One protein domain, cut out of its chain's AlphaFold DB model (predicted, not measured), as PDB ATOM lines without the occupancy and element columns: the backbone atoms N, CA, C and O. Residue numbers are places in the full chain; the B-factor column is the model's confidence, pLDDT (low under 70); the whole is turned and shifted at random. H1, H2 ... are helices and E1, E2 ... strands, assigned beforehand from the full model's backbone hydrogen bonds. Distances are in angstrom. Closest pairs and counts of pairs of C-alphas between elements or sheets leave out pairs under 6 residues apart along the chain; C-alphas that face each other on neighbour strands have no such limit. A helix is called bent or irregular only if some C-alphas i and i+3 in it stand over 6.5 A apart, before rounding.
ATOM      1  N   ASN A  25      30.295   1.887 -23.530       84.75
ATOM      2  CA  ASN A  25      30.661   2.746 -24.646       84.75
ATOM      3  C   ASN A  25      29.411   3.527 -25.098       84.75
ATOM      4  O   ASN A  25      28.518   2.946 -25.712       84.75
ATOM      5  N   GLU A  26      29.316   4.816 -24.764       81.50
ATOM      6  CA  GLU A  26      28.113   5.634 -25.006       81.50
ATOM      7  C   GLU A  26      27.713   5.672 -26.489       81.50
ATOM      8  O   GLU A  26      26.528   5.562 -26.799       81.50
ATOM      9  N   ASP A  27      28.689   5.695 -27.399       85.12
ATOM     10  CA  ASP A  27      28.451   5.715 -28.850       85.12
ATOM     11  C   ASP A  27      27.789   4.427 -29.368       85.12
ATOM     12  O   ASP A  27      27.254   4.392 -30.476       85.12
ATOM     13  N   SER A  28      27.815   3.355 -28.571       86.19
ATOM     14  CA  SER A  28      27.200   2.068 -28.907       86.19
ATOM     15  C   SER A  28      25.782   1.898 -28.356       86.19
ATOM     16  O   SER A  28      25.161   0.866 -28.611       86.19
ATOM     17  N   LEU A  29      25.264   2.863 -27.584       88.75
ATOM     18  CA  LEU A  29      23.943   2.748 -26.975       88.75
ATOM     19  C   LEU A  29      22.837   2.871 -28.025       88.75
ATOM     20  O   LEU A  29      22.624   3.925 -28.620       88.75
ATOM     21  N   ILE A  30      22.066   1.798 -28.177       86.81
ATOM     22  CA  ILE A  30      20.907   1.723 -29.059       86.81
ATOM     23  C   ILE A  30      19.675   1.397 -28.219       86.81
ATOM     24  O   ILE A  30      19.590   0.355 -27.569       86.81
ATOM     25  N   VAL A  31      18.684   2.286 -28.254       85.88
ATOM     26  CA  VAL A  31      17.372   2.054 -27.645       85.88
ATOM     27  C   VAL A  31      16.459   1.438 -28.704       85.88
ATOM     28  O   VAL A  31      15.978   2.135 -29.593       85.88
ATOM     29  N   ASN A  32      16.229   0.128 -28.617       83.19
ATOM     30  CA  ASN A  32      15.449  -0.614 -29.613       83.19
ATOM     31  C   ASN A  32      13.939  -0.483 -29.383       83.19
ATOM     32  O   ASN A  32      13.159  -0.443 -30.332       83.19
ATOM     33  N   LYS A  33      13.511  -0.465 -28.115       80.62
ATOM     34  CA  LYS A  33      12.095  -0.414 -27.738       80.62
ATOM     35  C   LYS A  33      11.931   0.175 -26.346       80.62
ATOM     36  O   LYS A  33      12.562  -0.301 -25.407       80.62
ATOM     37  N   ILE A  34      11.023   1.132 -26.202       79.31
ATOM     38  CA  ILE A  34      10.478   1.540 -24.907       79.31
ATOM     39  C   ILE A  34       8.970   1.681 -25.079       79.31
ATOM     40  O   ILE A  34       8.490   2.593 -25.743       79.31
ATOM     41  N   ASN A  35       8.238   0.748 -24.487       75.81
ATOM     42  CA  ASN A  35       6.794   0.784 -24.350       75.81
ATOM     43  C   ASN A  35       6.454   0.829 -22.857       75.81
ATOM     44  O   ASN A  35       7.252   0.413 -22.019       75.81
ATOM     45  N   GLY A  36       5.240   1.254 -22.514       71.19
ATOM     46  CA  GLY A  36       4.704   0.978 -21.181       71.19
ATOM     47  C   GLY A  36       4.567  -0.538 -20.937       71.19
ATOM     48  O   GLY A  36       4.395  -1.300 -21.897       71.19
ATOM     49  N   PRO A  37       4.634  -1.003 -19.676       76.19
ATOM     50  CA  PRO A  37       4.435  -2.411 -19.346       76.19
ATOM     51  C   PRO A  37       3.035  -2.879 -19.759       76.19
ATOM     52  O   PRO A  37       2.038  -2.240 -19.424       76.19
ATOM     53  N   ASP A  38       2.951  -4.022 -20.446       77.12
ATOM     54  CA  ASP A  38       1.666  -4.611 -20.823       77.12
ATOM     55  C   ASP A  38       0.949  -5.135 -19.554       77.12
ATOM     56  O   ASP A  38       1.507  -5.954 -18.800       77.12
ATOM     57  N   PRO A  39      -0.275  -4.658 -19.252       74.44
ATOM     58  CA  PRO A  39      -1.036  -5.142 -18.109       74.44
ATOM     59  C   PRO A  39      -1.425  -6.621 -18.247       74.44
ATOM     60  O   PRO A  39      -1.443  -7.322 -17.232       74.44
ATOM     61  N   MET A  40      -1.676  -7.091 -19.473       81.12
ATOM     62  CA  MET A  40      -2.164  -8.432 -19.803       81.12
ATOM     63  C   MET A  40      -1.038  -9.451 -19.975       81.12
ATOM     64  O   MET A  40      -1.221 -10.617 -19.637       81.12
ATOM     65  N   ASN A  41       0.137  -9.020 -20.439       78.25
ATOM     66  CA  ASN A  41       1.294  -9.894 -20.631       78.25
ATOM     67  C   ASN A  41       2.540  -9.384 -19.886       78.25
ATOM     68  O   ASN A  41       3.400  -8.727 -20.474       78.25
ATOM     69  N   PRO A  42       2.706  -9.741 -18.598       71.38
ATOM     70  CA  PRO A  42       3.800  -9.244 -17.755       71.38
ATOM     71  C   PRO A  42       5.203  -9.691 -18.189       71.38
ATOM     72  O   PRO A  42       6.190  -9.110 -17.741       71.38
ATOM     73  N   ASN A  43       5.282 -10.734 -19.016       76.81
ATOM     74  CA  ASN A  43       6.534 -11.336 -19.472       76.81
ATOM     75  C   ASN A  43       7.035 -10.737 -20.792       76.81
ATOM     76  O   ASN A  43       8.104 -11.122 -21.258       76.81
ATOM     77  N   ILE A  44       6.266  -9.844 -21.426       83.62
ATOM     78  CA  ILE A  44       6.720  -9.149 -22.630       83.62
ATOM     79  C   ILE A  44       7.673  -8.032 -22.193       83.62
ATOM     80  O   ILE A  44       7.258  -7.161 -21.423       83.62
ATOM     81  N   PRO A  45       8.920  -8.010 -22.701       86.06
ATOM     82  CA  PRO A  45       9.824  -6.901 -22.462       86.06
ATOM     83  C   PRO A  45       9.203  -5.603 -22.968       86.06
ATOM     84  O   PRO A  45       8.823  -5.473 -24.145       86.06
ATOM     85  N   TRP A  46       9.083  -4.650 -22.058       86.56
ATOM     86  CA  TRP A  46       8.587  -3.317 -22.347       86.56
ATOM     87  C   TRP A  46       9.748  -2.360 -22.639       86.56
ATOM     88  O   TRP A  46       9.576  -1.456 -23.449       86.56
ATOM     89  N   GLY A  47      10.950  -2.629 -22.114       89.06
ATOM     90  CA  GLY A  47      12.199  -1.965 -22.501       89.06
ATOM     91  C   GLY A  47      13.188  -2.933 -23.157       89.06
ATOM     92  O   GLY A  47      13.381  -4.041 -22.659       89.06
ATOM     93  N   ILE A  48      13.814  -2.527 -24.263       90.94
ATOM     94  CA  ILE A  48      14.911  -3.248 -24.924       90.94
ATOM     95  C   ILE A  48      15.961  -2.230 -25.358       90.94
ATOM     96  O   ILE A  48      15.665  -1.309 -26.123       90.94
ATOM     97  N   PHE A  49      17.193  -2.423 -24.907       90.88
ATOM     98  CA  PHE A  49      18.333  -1.604 -25.305       90.88
ATOM     99  C   PHE A  49      19.583  -2.462 -25.439       90.88
ATOM    100  O   PHE A  49      19.733  -3.472 -24.752       90.88
ATOM    101  N   SER A  50      20.472  -2.043 -26.328       92.56
ATOM    102  CA  SER A  50      21.727  -2.721 -26.624       92.56
ATOM    103  C   SER A  50      22.880  -1.739 -26.493       92.56
ATOM    104  O   SER A  50      22.728  -0.562 -26.807       92.56
ATOM    105  N   PHE A  51      24.021  -2.209 -26.009       92.75
ATOM    106  CA  PHE A  51      25.254  -1.429 -25.944       92.75
ATOM    107  C   PHE A  51      26.460  -2.344 -25.771       92.75
ATOM    108  O   PHE A  51      26.338  -3.516 -25.420       92.75
ATOM    109  N   THR A  52      27.645  -1.784 -25.956       92.69
ATOM    110  CA  THR A  52      28.921  -2.434 -25.694       92.69
ATOM    111  C   THR A  52      29.444  -2.013 -24.322       92.69
ATOM    112  O   THR A  52      29.580  -0.827 -24.020       92.69
ATOM    113  N   LEU A  53      29.737  -2.996 -23.472       91.94
ATOM    114  CA  LEU A  53      30.439  -2.799 -22.204       91.94
ATOM    115  C   LEU A  53      31.850  -2.245 -22.454       91.94
ATOM    116  O   LEU A  53      32.423  -2.460 -23.520       91.94
ATOM    117  N   LEU A  54      32.459  -1.594 -21.459       88.75
ATOM    118  CA  LEU A  54      33.834  -1.084 -21.589       88.75
ATOM    119  C   LEU A  54      34.867  -2.189 -21.870       88.75
ATOM    120  O   LEU A  54      35.920  -1.930 -22.445       88.75
ATOM    121  N   GLU A  55      34.561  -3.431 -21.498       89.06
ATOM    122  CA  GLU A  55      35.358  -4.618 -21.806       89.06
ATOM    123  C   GLU A  55      35.305  -5.027 -23.293       89.06
ATOM    124  O   GLU A  55      36.045  -5.923 -23.710       89.06
ATOM    125  N   GLY A  56      34.438  -4.388 -24.085       90.69
ATOM    126  CA  GLY A  56      34.235  -4.639 -25.511       90.69
ATOM    127  C   GLY A  56      33.138  -5.657 -25.825       90.69
ATOM    128  O   GLY A  56      32.973  -6.015 -26.980       90.69
ATOM    129  N   ILE A  57      32.390  -6.146 -24.836       94.50
ATOM    130  CA  ILE A  57      31.325  -7.141 -25.048       94.50
ATOM    131  C   ILE A  57      30.012  -6.422 -25.341       94.50
ATOM    132  O   ILE A  57      29.570  -5.605 -24.533       94.50
ATOM    133  N   SER A  58      29.368  -6.753 -26.455       94.88
ATOM    134  CA  SER A  58      28.041  -6.234 -26.783       94.88
ATOM    135  C   SER A  58      26.973  -7.011 -26.024       94.88
ATOM    136  O   SER A  58      27.026  -8.236 -25.946       94.88
ATOM    137  N   VAL A  59      26.012  -6.307 -25.439       94.81
ATOM    138  CA  VAL A  59      24.913  -6.891 -24.667       94.81
ATOM    139  C   VAL A  59      23.589  -6.254 -25.063       94.81
ATOM    140  O   VAL A  59      23.514  -5.048 -25.295       94.81
ATOM    141  N   THR A  60      22.536  -7.064 -25.081       95.25
ATOM    142  CA  THR A  60      21.147  -6.618 -25.202       95.25
ATOM    143  C   THR A  60      20.438  -6.894 -23.889       95.25
ATOM    144  O   THR A  60      20.393  -8.035 -23.417       95.25
ATOM    145  N   ILE A  61      19.873  -5.850 -23.291       93.50
ATOM    146  CA  ILE A  61      19.156  -5.915 -22.025       93.50
ATOM    147  C   ILE A  61      17.660  -5.790 -22.277       93.50
ATOM    148  O   ILE A  61      17.194  -4.886 -22.973       93.50
ATOM    149  N   HIS A  62      16.909  -6.706 -21.674       93.31
ATOM    150  CA  HIS A  62      15.457  -6.661 -21.607       93.31
ATOM    151  C   HIS A  62      15.011  -6.171 -20.237       93.31
ATOM    152  O   HIS A  62      15.565  -6.575 -19.209       93.31
ATOM    153  N   VAL A  63      13.964  -5.352 -20.248       90.50
ATOM    154  CA  VAL A  63      13.260  -4.893 -19.055       90.50
ATOM    155  C   VAL A  63      11.828  -5.395 -19.097       90.50
ATOM    156  O   VAL A  63      11.071  -5.082 -20.021       90.50
ATOM    157  N   ASP A  64      11.466  -6.181 -18.091       88.12
ATOM    158  CA  ASP A  64      10.125  -6.722 -17.883       88.12
ATOM    159  C   ASP A  64       9.687  -6.521 -16.415       88.12
ATOM    160  O   ASP A  64      10.294  -5.742 -15.676       88.12
ATOM    161  N   ARG A  65       8.601  -7.168 -15.962       85.50
ATOM    162  CA  ARG A  65       8.149  -7.037 -14.558       85.50
ATOM    163  C   ARG A  65       9.095  -7.662 -13.525       85.50
ATOM    164  O   ARG A  65       8.956  -7.377 -12.339       85.50
ATOM    165  N   ARG A  66      10.013  -8.535 -13.938       86.38
ATOM    166  CA  ARG A  66      11.012  -9.188 -13.077       86.38
ATOM    167  C   ARG A  66      12.270  -8.332 -12.920       86.38
ATOM    168  O   ARG A  66      13.090  -8.643 -12.058       86.38
ATOM    169  N   GLY A  67      12.405  -7.275 -13.722       88.69
ATOM    170  CA  GLY A  67      13.512  -6.327 -13.693       88.69
ATOM    171  C   GLY A  67      14.326  -6.368 -14.982       88.69
ATOM    172  O   GLY A  67      13.767  -6.420 -16.075       88.69
ATOM    173  N   TYR A  68      15.647  -6.328 -14.838       91.56
ATOM    174  CA  TYR A  68      16.616  -6.224 -15.926       91.56
ATOM    175  C   TYR A  68      17.300  -7.569 -16.155       91.56
ATOM    176  O   TYR A  68      17.720  -8.218 -15.198       91.56
ATOM    177  N   CYS A  69      17.471  -7.990 -17.403       94.06
ATOM    178  CA  CYS A  69      18.277  -9.171 -17.714       94.06
ATOM    179  C   CYS A  69      19.028  -9.010 -19.031       94.06
ATOM    180  O   CYS A  69      18.537  -8.363 -19.953       94.06
ATOM    181  N   ILE A  70      20.198  -9.645 -19.137       95.62
ATOM    182  CA  ILE A  70      20.891  -9.781 -20.421       95.62
ATOM    183  C   ILE A  70      20.158 -10.855 -21.218       95.62
ATOM    184  O   ILE A  70      20.202 -12.036 -20.867       95.62
ATOM    185  N   ALA A  71      19.464 -10.440 -22.268       94.88
ATOM    186  CA  ALA A  71      18.783 -11.347 -23.175       94.88
ATOM    187  C   ALA A  71      19.779 -12.019 -24.121       94.88
ATOM    188  O   ALA A  71      19.722 -13.234 -24.322       94.88
ATOM    189  N   GLU A  72      20.709 -11.220 -24.642       96.06
ATOM    190  CA  GLU A  72      21.697 -11.618 -25.637       96.06
ATOM    191  C   GLU A  72      23.028 -10.933 -25.343       96.06
ATOM    192  O   GLU A  72      23.070  -9.839 -24.773       96.06
ATOM    193  N   ALA A  73      24.119 -11.592 -25.717       96.00
ATOM    194  CA  ALA A  73      25.453 -11.031 -25.639       96.00
ATOM    195  C   ALA A  73      26.292 -11.545 -26.805       96.00
ATOM    196  O   ALA A  73      26.167 -12.705 -27.200       96.00
ATOM    197  N   GLU A  74      27.164 -10.688 -27.316       95.50
ATOM    198  CA  GLU A  74      28.032 -10.973 -28.447       95.50
ATOM    199  C   GLU A  74      29.469 -10.579 -28.113       95.50
ATOM    200  O   GLU A  74      29.752  -9.497 -27.588       95.50
ATOM    201  N   LEU A  75      30.387 -11.488 -28.428       93.69
ATOM    202  CA  LEU A  75      31.819 -11.261 -28.329       93.69
ATOM    203  C   LEU A  75      32.317 -10.776 -29.699       93.69
ATOM    204  O   LEU A  75      32.189 -11.532 -30.665       93.69
ATOM    205  N   PRO A  76      32.870  -9.556 -29.826       87.31
ATOM    206  CA  PRO A  76      33.391  -9.101 -31.109       87.31
ATOM    207  C   PRO A  76      34.632  -9.902 -31.509       87.31
ATOM    208  O   PRO A  76      35.416 -10.325 -30.660       87.31
ATOM    209  N   GLU A  77      34.850 -10.060 -32.813       86.44
ATOM    210  CA  GLU A  77      36.094 -10.601 -33.359       86.44
ATOM    211  C   GLU A  77      36.810  -9.515 -34.179       86.44
ATOM    212  O   GLU A  77      36.171  -8.868 -35.013       86.44
ATOM    213  N   PRO A  78      38.124  -9.308 -33.984       89.50
ATOM    214  CA  PRO A  78      38.993 -10.004 -33.030       89.50
ATOM    215  C   PRO A  78      38.784  -9.539 -31.572       89.50
ATOM    216  O   PRO A  78      38.610  -8.349 -31.316       89.50
ATOM    217  N   CYS A  79      38.885 -10.457 -30.599       90.38
ATOM    218  CA  CYS A  79      38.867 -10.131 -29.161       90.38
ATOM    219  C   CYS A  79      40.150 -10.526 -28.417       90.38
ATOM    220  O   CYS A  79      40.877 -11.451 -28.784       90.38
ATOM    221  N   SER A  80      40.398  -9.844 -27.294       92.12
ATOM    222  CA  SER A  80      41.473 -10.212 -26.372       92.12
ATOM    223  C   SER A  80      41.140 -11.495 -25.597       92.12
ATOM    224  O   SER A  80      39.975 -11.791 -25.312       92.12
ATOM    225  N   LYS A  81      42.172 -12.235 -25.161       92.94
ATOM    226  CA  LYS A  81      42.004 -13.422 -24.300       92.94
ATOM    227  C   LYS A  81      41.245 -13.096 -23.006       92.94
ATOM    228  O   LYS A  81      40.433 -13.900 -22.562       92.94
ATOM    229  N   ASN A  82      41.486 -11.920 -22.424       91.00
ATOM    230  CA  ASN A  82      40.822 -11.489 -21.193       91.00
ATOM    231  C   ASN A  82      39.333 -11.209 -21.429       91.00
ATOM    232  O   ASN A  82      38.507 -11.655 -20.640       91.00
ATOM    233  N   THR A  83      38.989 -10.544 -22.538       92.06
ATOM    234  CA  THR A  83      37.592 -10.296 -22.925       92.06
ATOM    235  C   THR A  83      36.847 -11.612 -23.146       92.06
ATOM    236  O   THR A  83      35.740 -11.777 -22.643       92.06
ATOM    237  N   ARG A  84      37.475 -12.583 -23.822       94.38
ATOM    238  CA  ARG A  84      36.892 -13.917 -24.022       94.38
ATOM    239  C   ARG A  84      36.654 -14.647 -22.699       94.38
ATOM    240  O   ARG A  84      35.556 -15.134 -22.464       94.38
ATOM    241  N   LEU A  85      37.644 -14.669 -21.805       94.12
ATOM    242  CA  LEU A  85      37.489 -15.282 -20.481       94.12
ATOM    243  C   LEU A  85      36.374 -14.618 -19.666       94.12
ATOM    244  O   LEU A  85      35.613 -15.311 -18.992       94.12
ATOM    245  N   HIS A  86      36.260 -13.291 -19.729       93.31
ATOM    246  CA  HIS A  86      35.188 -12.547 -19.067       93.31
ATOM    247  C   HIS A  86      33.810 -12.909 -19.635       93.31
ATOM    248  O   HIS A  86      32.888 -13.222 -18.881       93.31
ATOM    249  N   TYR A  87      33.691 -12.967 -20.964       94.50
ATOM    250  CA  TYR A  87      32.480 -13.423 -21.642       94.50
ATOM    251  C   TYR A  87      32.068 -14.828 -21.177       94.50
ATOM    252  O   TYR A  87      30.957 -15.015 -20.674       94.50
ATOM    253  N   ASP A  88      32.989 -15.792 -21.251       94.75
ATOM    254  CA  ASP A  88      32.724 -17.199 -20.938       94.75
ATOM    255  C   ASP A  88      32.420 -17.436 -19.454       94.75
ATOM    256  O   ASP A  88      31.566 -18.256 -19.121       94.75
ATOM    257  N   SER A  89      33.113 -16.747 -18.544       93.62
ATOM    258  CA  SER A  89      33.011 -17.014 -17.103       93.62
ATOM    259  C   SER A  89      31.957 -16.175 -16.381       93.62
ATOM    260  O   SER A  89      31.423 -16.632 -15.367       93.62
ATOM    261  N   VAL A  90      31.646 -14.978 -16.887       94.38
ATOM    262  CA  VAL A  90      30.723 -14.032 -16.249       94.38
ATOM    263  C   VAL A  90      29.469 -13.856 -17.093       94.38
ATOM    264  O   VAL A  90      28.379 -14.194 -16.631       94.38
ATOM    265  N   ILE A  91      29.601 -13.378 -18.332       94.88
ATOM    266  CA  ILE A  91      28.444 -12.949 -19.133       94.88
ATOM    267  C   ILE A  91      27.508 -14.119 -19.439       94.88
ATOM    268  O   ILE A  91      26.313 -14.031 -19.147       94.88
ATOM    269  N   THR A  92      28.031 -15.251 -19.919       94.56
ATOM    270  CA  THR A  92      27.203 -16.434 -20.229       94.56
ATOM    271  C   THR A  92      26.432 -16.952 -19.011       94.56
ATOM    272  O   THR A  92      25.298 -17.414 -19.139       94.56
ATOM    273  N   ARG A  93      27.002 -16.832 -17.803       94.81
ATOM    274  CA  ARG A  93      26.359 -17.246 -16.547       94.81
ATOM    275  C   ARG A  93      25.243 -16.312 -16.104       94.81
ATOM    276  O   ARG A  93      24.429 -16.722 -15.271       94.81
ATOM    277  N   LEU A  94      25.245 -15.071 -16.575       94.56
ATOM    278  CA  LEU A  94      24.263 -14.047 -16.230       94.56
ATOM    279  C   LEU A  94      23.163 -13.901 -17.287       94.56
ATOM    280  O   LEU A  94      22.143 -13.267 -17.007       94.56
ATOM    281  N   LEU A  95      23.314 -14.541 -18.451       94.38
ATOM    282  CA  LEU A  95      22.276 -14.597 -19.478       94.38
ATOM    283  C   LEU A  95      20.935 -15.045 -18.892       94.38
ATOM    284  O   LEU A  95      20.839 -16.050 -18.181       94.38
ATOM    285  N   LYS A  96      19.888 -14.285 -19.223       92.81
ATOM    286  CA  LYS A  96      18.489 -14.521 -18.842       92.81
ATOM    287  C   LYS A  96      18.235 -14.544 -17.327       92.81
ATOM    288  O   LYS A  96      17.143 -14.926 -16.898       92.81
ATOM    289  N   LYS A  97      19.202 -14.124 -16.501       94.00
ATOM    290  CA  LYS A  97      19.002 -13.950 -15.058       94.00
ATOM    291  C   LYS A  97      18.439 -12.558 -14.772       94.00
ATOM    292  O   LYS A  97      19.024 -11.580 -15.235       94.00
ATOM    293  N   PRO A  98      17.325 -12.454 -14.029       91.94
ATOM    294  CA  PRO A  98      16.743 -11.168 -13.679       91.94
ATOM    295  C   PRO A  98      17.502 -10.507 -12.526       91.94
ATOM    296  O   PRO A  98      17.898 -11.166 -11.563       91.94
ATOM    297  N   PHE A  99      17.624  -9.189 -12.607       91.38
ATOM    298  CA  PHE A  99      18.165  -8.310 -11.583       91.38
ATOM    299  C   PHE A  99      17.140  -7.231 -11.260       91.38
ATOM    300  O   PHE A  99      16.523  -6.658 -12.155       91.38
ATOM    301  N   ALA A 100      16.977  -6.923  -9.975       87.94
ATOM    302  CA  ALA A 100      16.007  -5.924  -9.529       87.94
ATOM    303  C   ALA A 100      16.367  -4.490  -9.967       87.94
ATOM    304  O   ALA A 100      15.485  -3.643 -10.068       87.94
ATOM    305  N   ALA A 101      17.649  -4.222 -10.231       86.62
ATOM    306  CA  ALA A 101      18.159  -2.918 -10.637       86.62
ATOM    307  C   ALA A 101      19.241  -3.061 -11.713       86.62
ATOM    308  O   ALA A 101      19.997  -4.038 -11.711       86.62
ATOM    309  N   LEU A 102      19.327  -2.065 -12.600       86.31
ATOM    310  CA  LEU A 102      20.316  -2.028 -13.678       86.31
ATOM    311  C   LEU A 102      21.747  -1.946 -13.131       86.31
ATOM    312  O   LEU A 102      22.618  -2.658 -13.619       86.31
ATOM    313  N   ASP A 103      21.969  -1.188 -12.056       85.69
ATOM    314  CA  ASP A 103      23.275  -1.110 -11.390       85.69
ATOM    315  C   ASP A 103      23.762  -2.460 -10.883       85.69
ATOM    316  O   ASP A 103      24.921  -2.811 -11.072       85.69
ATOM    317  N   LEU A 104      22.880  -3.252 -10.267       88.12
ATOM    318  CA  LEU A 104      23.247  -4.579  -9.772       88.12
ATOM    319  C   LEU A 104      23.640  -5.510 -10.917       88.12
ATOM    320  O   LEU A 104      24.571  -6.305 -10.769       88.12
ATOM    321  N   LEU A 105      22.951  -5.397 -12.057       91.62
ATOM    322  CA  LEU A 105      23.323  -6.114 -13.267       91.62
ATOM    323  C   LEU A 105      24.711  -5.663 -13.744       91.62
ATOM    324  O   LEU A 105      25.586  -6.509 -13.898       91.62
ATOM    325  N   LEU A 106      24.939  -4.359 -13.906       90.06
ATOM    326  CA  LEU A 106      26.200  -3.815 -14.422       90.06
ATOM    327  C   LEU A 106      27.397  -4.050 -13.496       90.06
ATOM    328  O   LEU A 106      28.467  -4.430 -13.964       90.06
ATOM    329  N   MET A 107      27.224  -3.922 -12.180       89.38
ATOM    330  CA  MET A 107      28.251  -4.278 -11.194       89.38
ATOM    331  C   MET A 107      28.611  -5.767 -11.250       89.38
ATOM    332  O   MET A 107      29.750  -6.133 -10.971       89.38
ATOM    333  N   SER A 108      27.651  -6.629 -11.603       90.31
ATOM    334  CA  SER A 108      27.880  -8.071 -11.734       90.31
ATOM    335  C   SER A 108      28.518  -8.451 -13.071       90.31
ATOM    336  O   SER A 108      29.161  -9.496 -13.159       90.31
ATOM    337  N   THR A 109      28.325  -7.644 -14.118       89.75
ATOM    338  CA  THR A 109      28.746  -7.962 -15.490       89.75
ATOM    339  C   THR A 109      30.002  -7.225 -15.928       89.75
ATOM    340  O   THR A 109      30.682  -7.718 -16.819       89.75
ATOM    341  N   SER A 110      30.333  -6.080 -15.332       88.12
ATOM    342  CA  SER A 110      31.458  -5.234 -15.739       88.12
ATOM    343  C   SER A 110      32.285  -4.806 -14.520       88.12
ATOM    344  O   SER A 110      31.896  -3.910 -13.763       88.12
TER     345      SER A 110
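What this domain is: This is residues 25 to 110 of the 133 residues of an uncharacterized protein of Basidiobolus meristosporus CBS 931.73 (UniProt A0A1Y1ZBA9). What shape do these coordinates draw? A twisted wall of four antiparallel strands has both helices gathered at its E4 edge: H2 lies over E4, and H1 grazes the sheet with residues 87 to 94, leaving E1 and E2 without a helix. The loop of residues 35 to 46 reaches out at one end of the long axis and the first residues of H1 at the other. What are the figures? The printed part has 86 residues, with four named strands and then two named helices, E1 E2 E3 E4 H1 H2, the sheet in the order E1 - E2 - E3 - E4, and the class is mixed, helices and strands. It is compact, with a radius of gyration of the C-alphas of 13.3 A, yet elongated, spanning 45 by 25 by 18 A.

Where its parts are: Where do the strands run? E1 is residues 30 to 34, 11.2 A long, from C-alpha 30 at (20.907, 1.723, -29.059). E2 is residues 47 to 52, 17.0 A, and E3 residues 58 to 64, 20.0 A. E4, residues 67 to 74, measures 21.2 A. Where are the helices? H1 is residues 81 to 94, 19.5 A, and is irregular, but only just: C-alphas 89 and 92 are 6.6 A apart. H2, residues 102 to 109, measures 10.5 A and ends with C-alpha 109 at (28.746, -7.962, -15.490).

How they stand to each other: How is the sheet joined? E1 to E4 form a meander, each strand the antiparallel neighbour of the one before, and each successive pair is a hairpin. Within hydrogen-bond range are N 30 and O 50 of E1 and E2, 2.8 A, N 61 and O 49 of E3 and E2, 2.8 A, and N 60 and O 72 of E3 and E4, 2.8 A. E1 and E4, the edge strands, are apart. Where do the helices stand? H2 is on the sheet over E4, at a height over the sheet of 8.4 A, slantwise to the strands at 40 degrees to E4 on the local plane, which is only just fitted, to 6 C-alphas; the closest C-alphas are those of Tyr 68 and Leu 102, 6.0 A. H1 only grazes the sheet, and its closest C-alphas with E4 are those of Ile 70 and Leu 94, 6.9 A. With residues 90 to 94 alone, H1 only just touches H2, with 3 pairs of C-alphas within 8 A, the closest those of Ile 91 and Thr 109, 6.2 A, at a steep tilt of 49 degrees, opposite ways. Are the helix backbones complete? In H2 every O i to N i+4 pair is within hydrogen-bond range; in H1, 8 of 10 are.

The domain as a whole: How large is it? The two C-alphas farthest apart, those of Met 40 and Lys 81, are 44.7 A apart. Is it continuous and confident? The printed part has no cut, the link from E1 to E2 is long with 12 residues, mean pLDDT of the printed part is 89.0, and no printed residue is under 70.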